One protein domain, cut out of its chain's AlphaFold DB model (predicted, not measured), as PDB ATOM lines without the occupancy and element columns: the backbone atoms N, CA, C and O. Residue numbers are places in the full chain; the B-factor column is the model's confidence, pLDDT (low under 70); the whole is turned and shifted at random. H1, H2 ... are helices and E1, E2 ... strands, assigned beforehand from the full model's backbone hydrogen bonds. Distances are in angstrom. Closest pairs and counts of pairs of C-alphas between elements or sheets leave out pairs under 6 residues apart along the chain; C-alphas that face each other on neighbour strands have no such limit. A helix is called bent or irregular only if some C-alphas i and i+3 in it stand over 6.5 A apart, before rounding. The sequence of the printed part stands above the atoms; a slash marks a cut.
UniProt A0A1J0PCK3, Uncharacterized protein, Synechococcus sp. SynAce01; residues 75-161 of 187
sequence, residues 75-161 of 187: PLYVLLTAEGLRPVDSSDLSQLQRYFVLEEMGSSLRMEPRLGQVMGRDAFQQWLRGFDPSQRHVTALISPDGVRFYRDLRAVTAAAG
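AT A GLANCE: This is residues 75 to 161 of the 187 residues of an uncharacterized protein of Synechococcus sp. SynAce01 (UniProt A0A1J0PCK3). A small twisted sheet of three strands, E2, E1 and E5, has the helices H3 and H2 over one face, while a two-stranded hairpin, E3 and E4, makes an arm beyond the sheet's E2 side, its tip at residues 104 to 109 sticking out. The short helix H1 sits between the E2 edge and the base of this arm. The printed part has 87 residues, with five named strands and three named helices in the order E1 E2 H1 E3 E4 H2 E5 H3. The larger sheet runs E2 E1 E5 and is mixed, the smaller is antiparallel, and the class is mixed, helices and strands. The whole is compact, with a radius of gyration of the C-alphas of 12.9 A, and spans 39 by 28 by 18 A.

IN THESE COORDINATES: In the larger sheet, E1 is residues 75 to 81, 19.0 A long, beginning at C-alpha 75 (189.499, 366.999, 230.369); E2 is residues 84 to 88 and E5 residues 136 to 142, 19.1 A. H3, residues 144 to 159, is 24.8 A long and ends at C-alpha 159 (176.176, 356.911, 224.582). It is irregular, with C-alphas 145 and 148 7.1 A apart, and has a kink of 39 degrees near residue 151. H2 is residues 121 to 128 and H1 residues 93 to 99. E3, residues 100 to 105, is 14.9 A long, and E4, residues 108 to 113, is 16.1 A.

HOW THE PARTS SIT: E1 and E5 are parallel at 24 degrees, with N 78 and O 139 2.9 A apart. E2 and E1 form an antiparallel hairpin at 150 degrees, with N 86 and O 79 2.9 A apart. The sheet is only just strongly twisted, its C-alphas up to 4.1 A off the best plane. H3 is on the sheet at a height of 7.8 A, over E1 and slantwise to the strands, at 33 degrees on the local plane; the closest C-alphas of H3 and E1 are those of Gly 146 and Thr 81, 3.9 A. H2 is on the same face, at a height of 9.6 A, over E2 and along the strands. H3 touches H2 with residues 156 to 157 alone, at a steep tilt of 60 degrees, the same way; their closest C-alphas, Val 156 and Gln 125, are 6.6 A apart. H1 only grazes the sheet with residues 95 to 99. E3 and E4 form an antiparallel hairpin at 155 degrees, with N 103 and O 110 2.9 A apart. E4 is only just apart from E2, at 8.3 A. Every O i to N i+4 pair is within hydrogen-bond range in H2, against 2 of 3 in H1 and 7 of 12 in H3.

THE WHOLE: The two C-alphas farthest apart, those of Gly 106 and Ala 159, are 40.1 A apart. The printed part has no cut, and no link is long. The mean pLDDT of the printed part is 89.0, and no printed residue is under 70.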
ATOM      1  N   PRO A  75     189.423 367.604 231.696       84.31
ATOM      2  CA  PRO A  75     189.499 366.999 230.369       84.31
ATOM      3  C   PRO A  75     190.014 365.554 230.418       84.31
ATOM      4  O   PRO A  75     190.922 365.222 231.177       84.31
ATOM      5  N   LEU A  76     189.466 364.717 229.546       87.56
ATOM      6  CA  LEU A  76     189.980 363.417 229.135       87.56
ATOM      7  C   LEU A  76     190.454 363.563 227.694       87.56
ATOM      8  O   LEU A  76     189.634 363.725 226.788       87.56
ATOM      9  N   TYR A  77     191.763 363.539 227.472       89.50
ATOM     10  CA  TYR A  77     192.301 363.738 226.133       89.50
ATOM     11  C   TYR A  77     192.297 362.435 225.338       89.50
ATOM     12  O   TYR A  77     192.610 361.361 225.853       89.50
ATOM     13  N   VAL A  78     191.959 362.532 224.057       91.88
ATOM     14  CA  VAL A  78     192.070 361.435 223.094       91.88
ATOM     15  C   VAL A  78     192.714 361.946 221.814       91.88
ATOM     16  O   VAL A  78     192.387 363.029 221.342       91.88
ATOM     17  N   LEU A  79     193.619 361.163 221.238       91.44
ATOM     18  CA  LEU A  79     194.228 361.424 219.942       91.44
ATOM     19  C   LEU A  79     193.551 360.558 218.874       91.44
ATOM     20  O   LEU A  79     193.517 359.331 218.990       91.44
ATOM     21  N   LEU A  80     193.045 361.196 217.822       91.31
ATOM     22  CA  LEU A  80     192.503 360.568 216.623       91.31
ATOM     23  C   LEU A  80     193.485 360.742 215.463       91.31
ATOM     24  O   LEU A  80     193.790 361.865 215.072       91.31
ATOM     25  N   THR A  81     193.931 359.620 214.898       90.69
ATOM     26  CA  THR A  81     194.828 359.560 213.723       90.69
ATOM     27  C   THR A  81     194.232 358.710 212.609       90.69
ATOM     28  O   THR A  81     193.205 358.070 212.841       90.69
ATOM     29  N   ALA A  82     194.878 358.610 211.437       89.50
ATOM     30  CA  ALA A  82     194.491 357.612 210.430       89.50
ATOM     31  C   ALA A  82     194.399 356.191 210.993       89.50
ATOM     32  O   ALA A  82     193.576 355.403 210.531       89.50
ATOM     33  N   GLU A  83     195.221 355.827 211.970       92.00
ATOM     34  CA  GLU A  83     195.219 354.462 212.492       92.00
ATOM     35  C   GLU A  83     194.050 354.201 213.444       92.00
ATOM     36  O   GLU A  83     193.575 353.073 213.545       92.00
ATOM     37  N   GLY A  84     193.572 355.241 214.131       92.56
ATOM     38  CA  GLY A  84     192.490 355.133 215.102       92.56
ATOM     39  C   GLY A  84     192.683 356.017 216.329       92.56
ATOM     40  O   GLY A  84     193.401 357.022 216.295       92.56
ATOM     41  N   LEU A  85     191.996 355.624 217.405       93.88
ATOM     42  CA  LEU A  85     191.889 356.355 218.665       93.88
ATOM     43  C   LEU A  85     192.943 355.903 219.677       93.88
ATOM     44  O   LEU A  85     193.168 354.707 219.853       93.88
ATOM     45  N   ARG A  86     193.539 356.853 220.399       94.62
ATOM     46  CA  ARG A  86     194.429 356.597 221.540       94.62
ATOM     47  C   ARG A  86     194.045 357.500 222.715       94.62
ATOM     48  O   ARG A  86     193.964 358.709 222.509       94.62
ATOM     49  N   PRO A  87     193.805 356.972 223.926       93.00
ATOM     50  CA  PRO A  87     193.640 357.820 225.102       93.00
ATOM     51  C   PRO A  87     194.970 358.492 225.454       93.00
ATOM     52  O   PRO A  87     196.027 357.868 225.373       93.00
ATOM     53  N   VAL A  88     194.908 359.753 225.860       89.88
ATOM     54  CA  VAL A  88     196.045 360.530 226.356       89.88
ATOM     55  C   VAL A  88     195.736 360.891 227.807       89.88
ATOM     56  O   VAL A  88     195.257 361.980 228.108       89.88
ATOM     57  N   ASP A  89     195.940 359.936 228.712       82.38
ATOM     58  CA  ASP A  89     195.732 360.134 230.148       82.38
ATOM     59  C   ASP A  89     197.080 360.207 230.869       82.38
ATOM     60  O   ASP A  89     197.758 359.200 231.058       82.38
ATOM     61  N   SER A  90     197.480 361.407 231.291       72.69
ATOM     62  CA  SER A  90     198.734 361.612 232.022       72.69
ATOM     63  C   SER A  90     198.738 361.002 233.424       72.69
ATOM     64  O   SER A  90     199.803 360.918 234.031       72.69
ATOM     65  N   SER A  91     197.579 360.603 233.960       79.56
ATOM     66  CA  SER A  91     197.495 359.976 235.281       79.56
ATOM     67  C   SER A  91     197.861 358.488 235.266       79.56
ATOM     68  O   SER A  91     198.281 357.961 236.296       79.56
ATOM     69  N   ASP A  92     197.789 357.830 234.103       85.62
ATOM     70  CA  ASP A  92     198.149 356.422 233.926       85.62
ATOM     71  C   ASP A  92     199.267 356.263 232.882       85.62
ATOM     72  O   ASP A  92     199.048 356.030 231.689       85.62
ATOM     73  N   LEU A  93     200.513 356.342 233.363       86.62
ATOM     74  CA  LEU A  93     201.706 356.141 232.537       86.62
ATOM     75  C   LEU A  93     201.731 354.767 231.852       86.62
ATOM     76  O   LEU A  93     202.257 354.650 230.745       86.62
ATOM     77  N   SER A  94     201.153 353.732 232.471       89.69
ATOM     78  CA  SER A  94     201.122 352.386 231.888       89.69
ATOM     79  C   SER A  94     200.195 352.330 230.670       89.69
ATOM     80  O   SER A  94     200.518 351.698 229.658       89.69
ATOM     81  N   GLN A  95     199.075 353.056 230.730       88.50
ATOM     82  CA  GLN A  95     198.179 353.233 229.599       88.50
ATOM     83  C   GLN A  95     198.849 354.050 228.489       88.50
ATOM     84  O   GLN A  95     198.774 353.651 227.326       88.50
ATOM     85  N   LEU A  96     199.547 355.140 228.822       88.81
ATOM     86  CA  LEU A  96     200.275 355.935 227.827       88.81
ATOM     87  C   LEU A  96     201.346 355.115 227.105       88.81
ATOM     88  O   LEU A  96     201.378 355.100 225.877       88.81
ATOM     89  N   GLN A  97     202.173 354.365 227.835       92.94
ATOM     90  CA  GLN A  97     203.238 353.542 227.248       92.94
ATOM     91  C   GLN A  97     202.717 352.433 226.319       92.94
ATOM     92  O   GLN A  97     203.456 351.965 225.447       92.94
ATOM     93  N   ARG A  98     201.447 352.025 226.461       94.38
ATOM     94  CA  ARG A  98     200.797 351.075 225.547       94.38
ATOM     95  C   ARG A  98     200.606 351.659 224.147       94.38
ATOM     96  O   ARG A  98     200.774 350.942 223.164       94.38
ATOM     97  N   TYR A  99     200.258 352.940 224.057       94.38
ATOM     98  CA  TYR A  99     199.884 353.594 222.798       94.38
ATOM     99  C   TYR A  99     200.949 354.554 222.266       94.38
ATOM    100  O   TYR A  99     200.914 354.899 221.086       94.38
ATOM    101  N   PHE A 100     201.898 354.955 223.108       93.38
ATOM    102  CA  PHE A 100     202.925 355.936 222.793       93.38
ATOM    103  C   PHE A 100     204.319 355.426 223.165       93.38
ATOM    104  O   PHE A 100     204.510 354.628 224.087       93.38
ATOM    105  N   VAL A 101     205.312 355.885 222.415       91.06
ATOM    106  CA  VAL A 101     206.703 355.941 222.851       91.06
ATOM    107  C   VAL A 101     206.877 357.291 223.534       91.06
ATOM    108  O   VAL A 101     206.521 358.325 222.971       91.06
ATOM    109  N   LEU A 102     207.362 357.258 224.769       88.19
ATOM    110  CA  LEU A 102     207.587 358.448 225.577       88.19
ATOM    111  C   LEU A 102     209.077 358.784 225.519       88.19
ATOM    112  O   LEU A 102     209.904 357.931 225.838       88.19
ATOM    113  N   GLU A 103     209.404 360.000 225.099       83.19
ATOM    114  CA  GLU A 103     210.772 360.512 225.035       83.19
ATOM    115  C   GLU A 103     210.860 361.793 225.868       83.19
ATOM    116  O   GLU A 103     210.148 362.770 225.625       83.19
ATOM    117  N   GLU A 104     211.715 361.782 226.889       84.75
ATOM    118  CA  GLU A 104     211.965 362.963 227.711       84.75
ATOM    119  C   GLU A 104     212.853 363.949 226.944       84.75
ATOM    120  O   GLU A 104     213.981 363.639 226.567       84.75
ATOM    121  N   MET A 105     212.352 365.165 226.735       78.19
ATOM    122  CA  MET A 105     213.081 366.271 226.123       78.19
ATOM    123  C   MET A 105     213.212 367.417 227.132       78.19
ATOM    124  O   MET A 105     212.500 368.426 227.069       78.19
ATOM    125  N   GLY A 106     214.114 367.244 228.100       86.19
ATOM    126  CA  GLY A 106     214.368 368.224 229.156       86.19
ATOM    127  C   GLY A 106     213.148 368.421 230.058       86.19
ATOM    128  O   GLY A 106     212.824 367.554 230.857       86.19
ATOM    129  N   SER A 107     212.473 369.566 229.936       81.50
ATOM    130  CA  SER A 107     211.250 369.883 230.692       81.50
ATOM    131  C   SER A 107     209.956 369.442 230.001       81.50
ATOM    132  O   SER A 107     208.869 369.706 230.515       81.50
ATOM    133  N   SER A 108     210.050 368.809 228.831       78.31
ATOM    134  CA  SER A 108     208.897 368.383 228.037       78.31
ATOM    135  C   SER A 108     208.907 366.879 227.792       78.31
ATOM    136  O   SER A 108     209.965 366.260 227.708       78.31
ATOM    137  N   LEU A 109     207.715 366.296 227.671       77.50
ATOM    138  CA  LEU A 109     207.537 364.900 227.289       77.50
ATOM    139  C   LEU A 109     207.049 364.854 225.846       77.50
ATOM    140  O   LEU A 109     205.946 365.314 225.542       77.50
ATOM    141  N   ARG A 110     207.861 364.291 224.956       82.25
ATOM    142  CA  ARG A 110     207.433 363.986 223.598       82.25
ATOM    143  C   ARG A 110     206.712 362.642 223.605       82.25
ATOM    144  O   ARG A 110     207.212 361.652 224.134       82.25
ATOM    145  N   MET A 111     205.528 362.621 223.003       86.31
ATOM    146  CA  MET A 111     204.721 361.416 222.836       86.31
ATOM    147  C   MET A 111     204.643 361.076 221.351       86.31
ATOM    148  O   MET A 111     204.025 361.807 220.577       86.31
ATOM    149  N   GLU A 112     205.260 359.968 220.954       88.75
ATOM    150  CA  GLU A 112     205.213 359.469 219.580       88.75
ATOM    151  C   GLU A 112     204.228 358.290 219.500       88.75
ATOM    152  O   GLU A 112     204.409 357.301 220.217       88.75
ATOM    153  N   PRO A 113     203.158 358.352 218.687       90.12
ATOM    154  CA  PRO A 113     202.201 357.255 218.579       90.12
ATOM    155  C   PRO A 113     202.864 355.954 218.106       90.12
ATOM    156  O   PRO A 113     203.589 355.928 217.115       90.12
ATOM    157  N   ARG A 114     202.577 354.837 218.779       92.56
ATOM    158  CA  ARG A 114     203.005 353.506 218.329       92.56
ATOM    159  C   ARG A 114     202.123 353.044 217.171       92.56
ATOM    160  O   ARG A 114     200.898 352.975 217.319       92.56
ATOM    161  N   LEU A 115     202.750 352.677 216.054       88.69
ATOM    162  CA  LEU A 115     202.057 352.182 214.862       88.69
ATOM    163  C   LEU A 115     201.219 350.937 215.181       88.69
ATOM    164  O   LEU A 115     201.688 350.005 215.840       88.69
ATOM    165  N   GLY A 116     199.961 350.941 214.741       91.06
ATOM    166  CA  GLY A 116     199.009 349.837 214.911       91.06
ATOM    167  C   GLY A 116     198.487 349.626 216.340       91.06
ATOM    168  O   GLY A 116     197.556 348.847 216.537       91.06
ATOM    169  N   GLN A 117     199.034 350.324 217.341       94.38
ATOM    170  CA  GLN A 117     198.539 350.287 218.718       94.38
ATOM    171  C   GLN A 117     197.465 351.356 218.900       94.38
ATOM    172  O   GLN A 117     197.760 352.514 219.201       94.38
ATOM    173  N   VAL A 118     196.211 350.955 218.711       95.25
ATOM    174  CA  VAL A 118     195.031 351.808 218.880       95.25
ATOM    175  C   VAL A 118     194.034 351.160 219.826       95.25
ATOM    176  O   VAL A 118     193.961 349.939 219.961       95.25
ATOM    177  N   MET A 119     193.249 351.991 220.495       94.94
ATOM    178  CA  MET A 119     192.162 351.538 221.339       94.94
ATOM    179  C   MET A 119     190.948 351.209 220.468       94.94
ATOM    180  O   MET A 119     190.385 352.073 219.795       94.94
ATOM    181  N   GLY A 120     190.536 349.941 220.493       94.00
ATOM    182  CA  GLY A 120     189.300 349.502 219.852       94.00
ATOM    183  C   GLY A 120     188.060 350.125 220.500       94.00
ATOM    184  O   GLY A 120     188.085 350.548 221.656       94.00
ATOM    185  N   ARG A 121     186.946 350.133 219.763       93.06
ATOM    186  CA  ARG A 121     185.675 350.729 220.200       93.06
ATOM    187  C   ARG A 121     185.200 350.219 221.564       93.06
ATOM    188  O   ARG A 121     184.845 351.029 222.415       93.06
ATOM    189  N   ASP A 122     185.206 348.907 221.773       94.12
ATOM    190  CA  ASP A 122     184.695 348.305 223.011       94.12
ATOM    191  C   ASP A 122     185.597 348.630 224.207       94.12
ATOM    192  O   ASP A 122     185.116 348.951 225.294       94.12
ATOM    193  N   ALA A 123     186.916 348.638 223.988       94.25
ATOM    194  CA  ALA A 123     187.885 349.059 224.994       94.25
ATOM    195  C   ALA A 123     187.706 350.540 225.357       94.25
ATOM    196  O   ALA A 123     187.774 350.894 226.531       94.25
ATOM    197  N   PHE A 124     187.414 351.392 224.372       93.94
ATOM    198  CA  PHE A 124     187.133 352.806 224.595       93.94
ATOM    199  C   PHE A 124     185.831 353.027 225.367       93.94
ATOM    200  O   PHE A 124     185.802 353.794 226.325       93.94
ATOM    201  N   GLN A 125     184.767 352.300 225.021       94.12
ATOM    202  CA  GLN A 125     183.521 352.311 225.791       94.12
ATOM    203  C   GLN A 125     183.749 351.890 227.242       94.12
ATOM    204  O   GLN A 125     183.238 352.534 228.157       94.12
ATOM    205  N   GLN A 126     184.524 350.828 227.462       94.06
ATOM    206  CA  GLN A 126     184.845 350.360 228.804       94.06
ATOM    207  C   GLN A 126     185.701 351.371 229.575       94.06
ATOM    208  O   GLN A 126     185.459 351.577 230.760       94.06
ATOM    209  N   TRP A 127     186.658 352.025 228.910       93.12
ATOM    210  CA  TRP A 127     187.467 353.091 229.500       93.12
ATOM    211  C   TRP A 127     186.598 354.275 229.938       93.12
ATOM    212  O   TRP A 127     186.696 354.700 231.084       93.12
ATOM    213  N   LEU A 128     185.666 354.735 229.094       93.25
ATOM    214  CA  LEU A 128     184.751 355.834 229.429       93.25
ATOM    215  C   LEU A 128     183.856 355.544 230.641       93.25
ATOM    216  O   LEU A 128     183.557 356.459 231.401       93.25
ATOM    217  N   ARG A 129     183.452 354.284 230.859       93.06
ATOM    218  CA  ARG A 129     182.653 353.888 232.037       93.06
ATOM    219  C   ARG A 129     183.391 354.077 233.363       93.06
ATOM    220  O   ARG A 129     182.741 354.101 234.402       93.06
ATOM    221  N   GLY A 130     184.720 354.191 233.338       92.94
ATOM    222  CA  GLY A 130     185.529 354.475 234.523       92.94
ATOM    223  C   GLY A 130     185.435 355.922 235.013       92.94
ATOM    224  O   GLY A 130     186.000 356.238 236.056       92.94
ATOM    225  N   PHE A 131     184.738 356.802 234.287       92.38
ATOM    226  CA  PHE A 131     184.703 358.234 234.559       92.38
ATOM    227  C   PHE A 131     183.271 358.752 234.717       92.38
ATOM    228  O   PHE A 131     182.352 358.311 234.030       92.38
ATOM    229  N   ASP A 132     183.093 359.738 235.599       92.25
ATOM    230  CA  ASP A 132     181.819 360.432 235.785       92.25
ATOM    231  C   ASP A 132     181.671 361.572 234.750       92.25
ATOM    232  O   ASP A 132     182.444 362.540 234.798       92.25
ATOM    233  N   PRO A 133     180.682 361.513 233.837       90.00
ATOM    234  CA  PRO A 133     180.470 362.537 232.811       90.00
ATOM    235  C   PRO A 133     180.011 363.894 233.370       90.00
ATOM    236  O   PRO A 133     180.000 364.882 232.636       90.00
ATOM    237  N   SER A 134     179.630 363.980 234.650       87.50
ATOM    238  CA  SER A 134     179.358 365.255 235.330       87.50
ATOM    239  C   SER A 134     180.632 365.965 235.804       87.50
ATOM    240  O   SER A 134     180.619 367.178 235.998       87.50
ATOM    241  N   GLN A 135     181.737 365.223 235.954       88.81
ATOM    242  CA  GLN A 135     183.031 365.711 236.458       88.81
ATOM    243  C   GLN A 135     184.107 365.786 235.369       88.81
ATOM    244  O   GLN A 135     185.173 366.378 235.570       88.81
ATOM    245  N   ARG A 136     183.865 365.151 234.219       87.06
ATOM    246  CA  ARG A 136     184.834 364.969 233.136       87.06
ATOM    247  C   ARG A 136     184.221 365.323 231.781       87.06
ATOM    248  O   ARG A 136     183.051 365.047 231.539       87.06
ATOM    249  N   HIS A 137     185.030 365.865 230.875       86.56
ATOM    250  CA  HIS A 137     184.672 366.033 229.460       86.56
ATOM    251  C   HIS A 137     185.729 365.393 228.562       86.56
ATOM    252  O   HIS A 137     186.880 365.284 228.962       86.56
ATOM    253  N   VAL A 138     185.353 364.963 227.358       86.62
ATOM    254  CA  VAL A 138     186.293 364.366 226.396       86.62
ATOM    255  C   VAL A 138     186.772 365.432 225.418       86.62
ATOM    256  O   VAL A 138     185.954 366.054 224.741       86.62
ATOM    257  N   THR A 139     188.088 365.597 225.315       86.62
ATOM    258  CA  THR A 139     188.749 366.518 224.386       86.62
ATOM    259  C   THR A 139     189.497 365.714 223.335       86.62
ATOM    260  O   THR A 139     190.407 364.948 223.654       86.62
ATOM    261  N   ALA A 140     189.110 365.873 222.071       87.62
ATOM    262  CA  ALA A 140     189.710 365.149 220.960       87.62
ATOM    263  C   ALA A 140     190.740 366.012 220.229       87.62
ATOM    264  O   ALA A 140     190.418 367.083 219.729       87.62
ATOM    265  N   LEU A 141     191.963 365.504 220.131       86.50
ATOM    266  CA  LEU A 141     193.016 365.990 219.249       86.50
ATOM    267  C   LEU A 141     192.898 365.197 217.952       86.50
ATOM    268  O   LEU A 141     193.024 363.974 217.972       86.50
ATOM    269  N   ILE A 142     192.606 365.859 216.838       85.88
ATOM    270  CA  ILE A 142     192.270 365.184 215.580       85.88
ATOM    271  C   ILE A 142     193.293 365.586 214.532       85.88
ATOM    272  O   ILE A 142     193.383 366.757 214.175       85.88
ATOM    273  N   SER A 143     194.067 364.629 214.026       85.62
ATOM    274  CA  SER A 143     194.883 364.878 212.840       85.62
ATOM    275  C   SER A 143     194.003 364.878 211.579       85.62
ATOM    276  O   SER A 143     192.928 364.269 211.577       85.62
ATOM    277  N   PRO A 144     194.444 365.509 210.477       83.56
ATOM    278  CA  PRO A 144     193.677 365.578 209.231       83.56
ATOM    279  C   PRO A 144     193.069 364.271 208.723       83.56
ATOM    280  O   PRO A 144     191.943 364.213 208.236       83.56
ATOM    281  N   ASP A 145     193.823 363.198 208.861       85.62
ATOM    282  CA  ASP A 145     193.490 361.844 208.447       85.62
ATOM    283  C   ASP A 145     192.669 361.065 209.498       85.62
ATOM    284  O   ASP A 145     192.084 360.022 209.189       85.62
ATOM    285  N   GLY A 146     192.564 361.583 210.725       85.12
ATOM    286  CA  GLY A 146     191.774 361.031 211.826       85.12
ATOM    287  C   GLY A 146     190.297 361.438 211.827       85.12
ATOM    288  O   GLY A 146     189.498 360.834 212.546       85.12
ATOM    289  N   VAL A 147     189.896 362.403 210.990       86.81
ATOM    290  CA  VAL A 147     188.524 362.954 210.939       86.81
ATOM    291  C   VAL A 147     187.457 361.872 210.737       86.81
ATOM    292  O   VAL A 147     186.366 361.953 211.300       86.81
ATOM    293  N   ARG A 148     187.771 360.796 210.006       87.44
ATOM    294  CA  ARG A 148     186.834 359.681 209.778       87.44
ATOM    295  C   ARG A 148     186.367 358.985 211.062       87.44
ATOM    296  O   ARG A 148     185.257 358.463 211.090       87.44
ATOM    297  N   PHE A 149     187.180 358.999 212.120       88.75
ATOM    298  CA  PHE A 149     186.849 358.384 213.410       88.75
ATOM    299  C   PHE A 149     186.040 359.308 214.322       88.75
ATOM    300  O   PHE A 149     185.473 358.852 215.313       88.75
ATOM    301  N   TYR A 150     185.948 360.597 213.990       86.75
ATOM    302  CA  TYR A 150     185.298 361.593 214.835       86.75
ATOM    303  C   TYR A 150     183.811 361.302 215.064       86.75
ATOM    304  O   TYR A 150     183.314 361.403 216.185       86.75
ATOM    305  N   ARG A 151     183.091 360.889 214.012       87.81
ATOM    306  CA  ARG A 151     181.661 360.556 214.119       87.81
ATOM    307  C   ARG A 151     181.427 359.416 215.108       87.81
ATOM    308  O   ARG A 151     180.514 359.490 215.930       87.81
ATOM    309  N   ASP A 152     182.262 358.386 215.032       89.94
ATOM    310  CA  ASP A 152     182.152 357.206 215.882       89.94
ATOM    311  C   ASP A 152     182.552 357.537 217.324       89.94
ATOM    312  O   ASP A 152     181.843 357.144 218.251       89.94
ATOM    313  N   LEU A 153     183.608 358.340 217.511       90.62
ATOM    314  CA  LEU A 153     183.985 358.896 218.812       90.62
ATOM    315  C   LEU A 153     182.797 359.621 219.453       90.62
ATOM    316  O   LEU A 153     182.405 359.279 220.567       90.62
ATOM    317  N   ARG A 154     182.180 360.559 218.728       88.94
ATOM    318  CA  ARG A 154     181.046 361.350 219.220       88.94
ATOM    319  C   ARG A 154     179.859 360.477 219.620       88.94
ATOM    320  O   ARG A 154     179.243 360.717 220.658       88.94
ATOM    321  N   ALA A 155     179.535 359.471 218.807       90.19
ATOM    322  CA  ALA A 155     178.448 358.542 219.098       90.19
ATOM    323  C   ALA A 155     178.724 357.740 220.379       90.19
ATOM    324  O   ALA A 155     177.841 357.598 221.225       90.19
ATOM    325  N   VAL A 156     179.956 357.255 220.548       92.12
ATOM    326  CA  VAL A 156     180.359 356.486 221.728       92.12
ATOM    327  C   VAL A 156     180.382 357.350 222.991       92.12
ATOM    328  O   VAL A 156     179.850 356.928 224.015       92.12
ATOM    329  N   THR A 157     180.930 358.565 222.930       91.25
ATOM    330  CA  THR A 157     180.955 359.478 224.083       91.25
ATOM    331  C   THR A 157     179.549 359.894 224.501       91.25
ATOM    332  O   THR A 157     179.241 359.887 225.689       91.25
ATOM    333  N   ALA A 158     178.669 360.183 223.535       88.50
ATOM    334  CA  ALA A 158     177.277 360.521 223.818       88.50
ATOM    335  C   ALA A 158     176.528 359.346 224.467       88.50
ATOM    336  O   ALA A 158     175.799 359.543 225.436       88.50
ATOM    337  N   ALA A 159     176.752 358.117 223.985       90.12
ATOM    338  CA  ALA A 159     176.176 356.911 224.582       90.12
ATOM    339  C   ALA A 159     176.677 356.654 226.016       90.12
ATOM    340  O   ALA A 159     175.954 356.070 226.819       90.12
ATOM    341  N   ALA A 160     177.886 357.110 226.350       89.81
ATOM    342  CA  ALA A 160     178.441 357.069 227.703       89.81
ATOM    343  C   ALA A 160     177.981 358.245 228.595       89.81
ATOM    344  O   ALA A 160     178.435 358.367 229.728       89.81
ATOM    345  N   GLY A 161     177.085 359.111 228.108       89.31
ATOM    346  CA  GLY A 161     176.536 360.238 228.870       89.31
ATOM    347  C   GLY A 161     177.397 361.503 228.853       89.31
ATOM    348  O   GLY A 161     177.010 362.505 229.456       89.31
TER     349      GLY A 161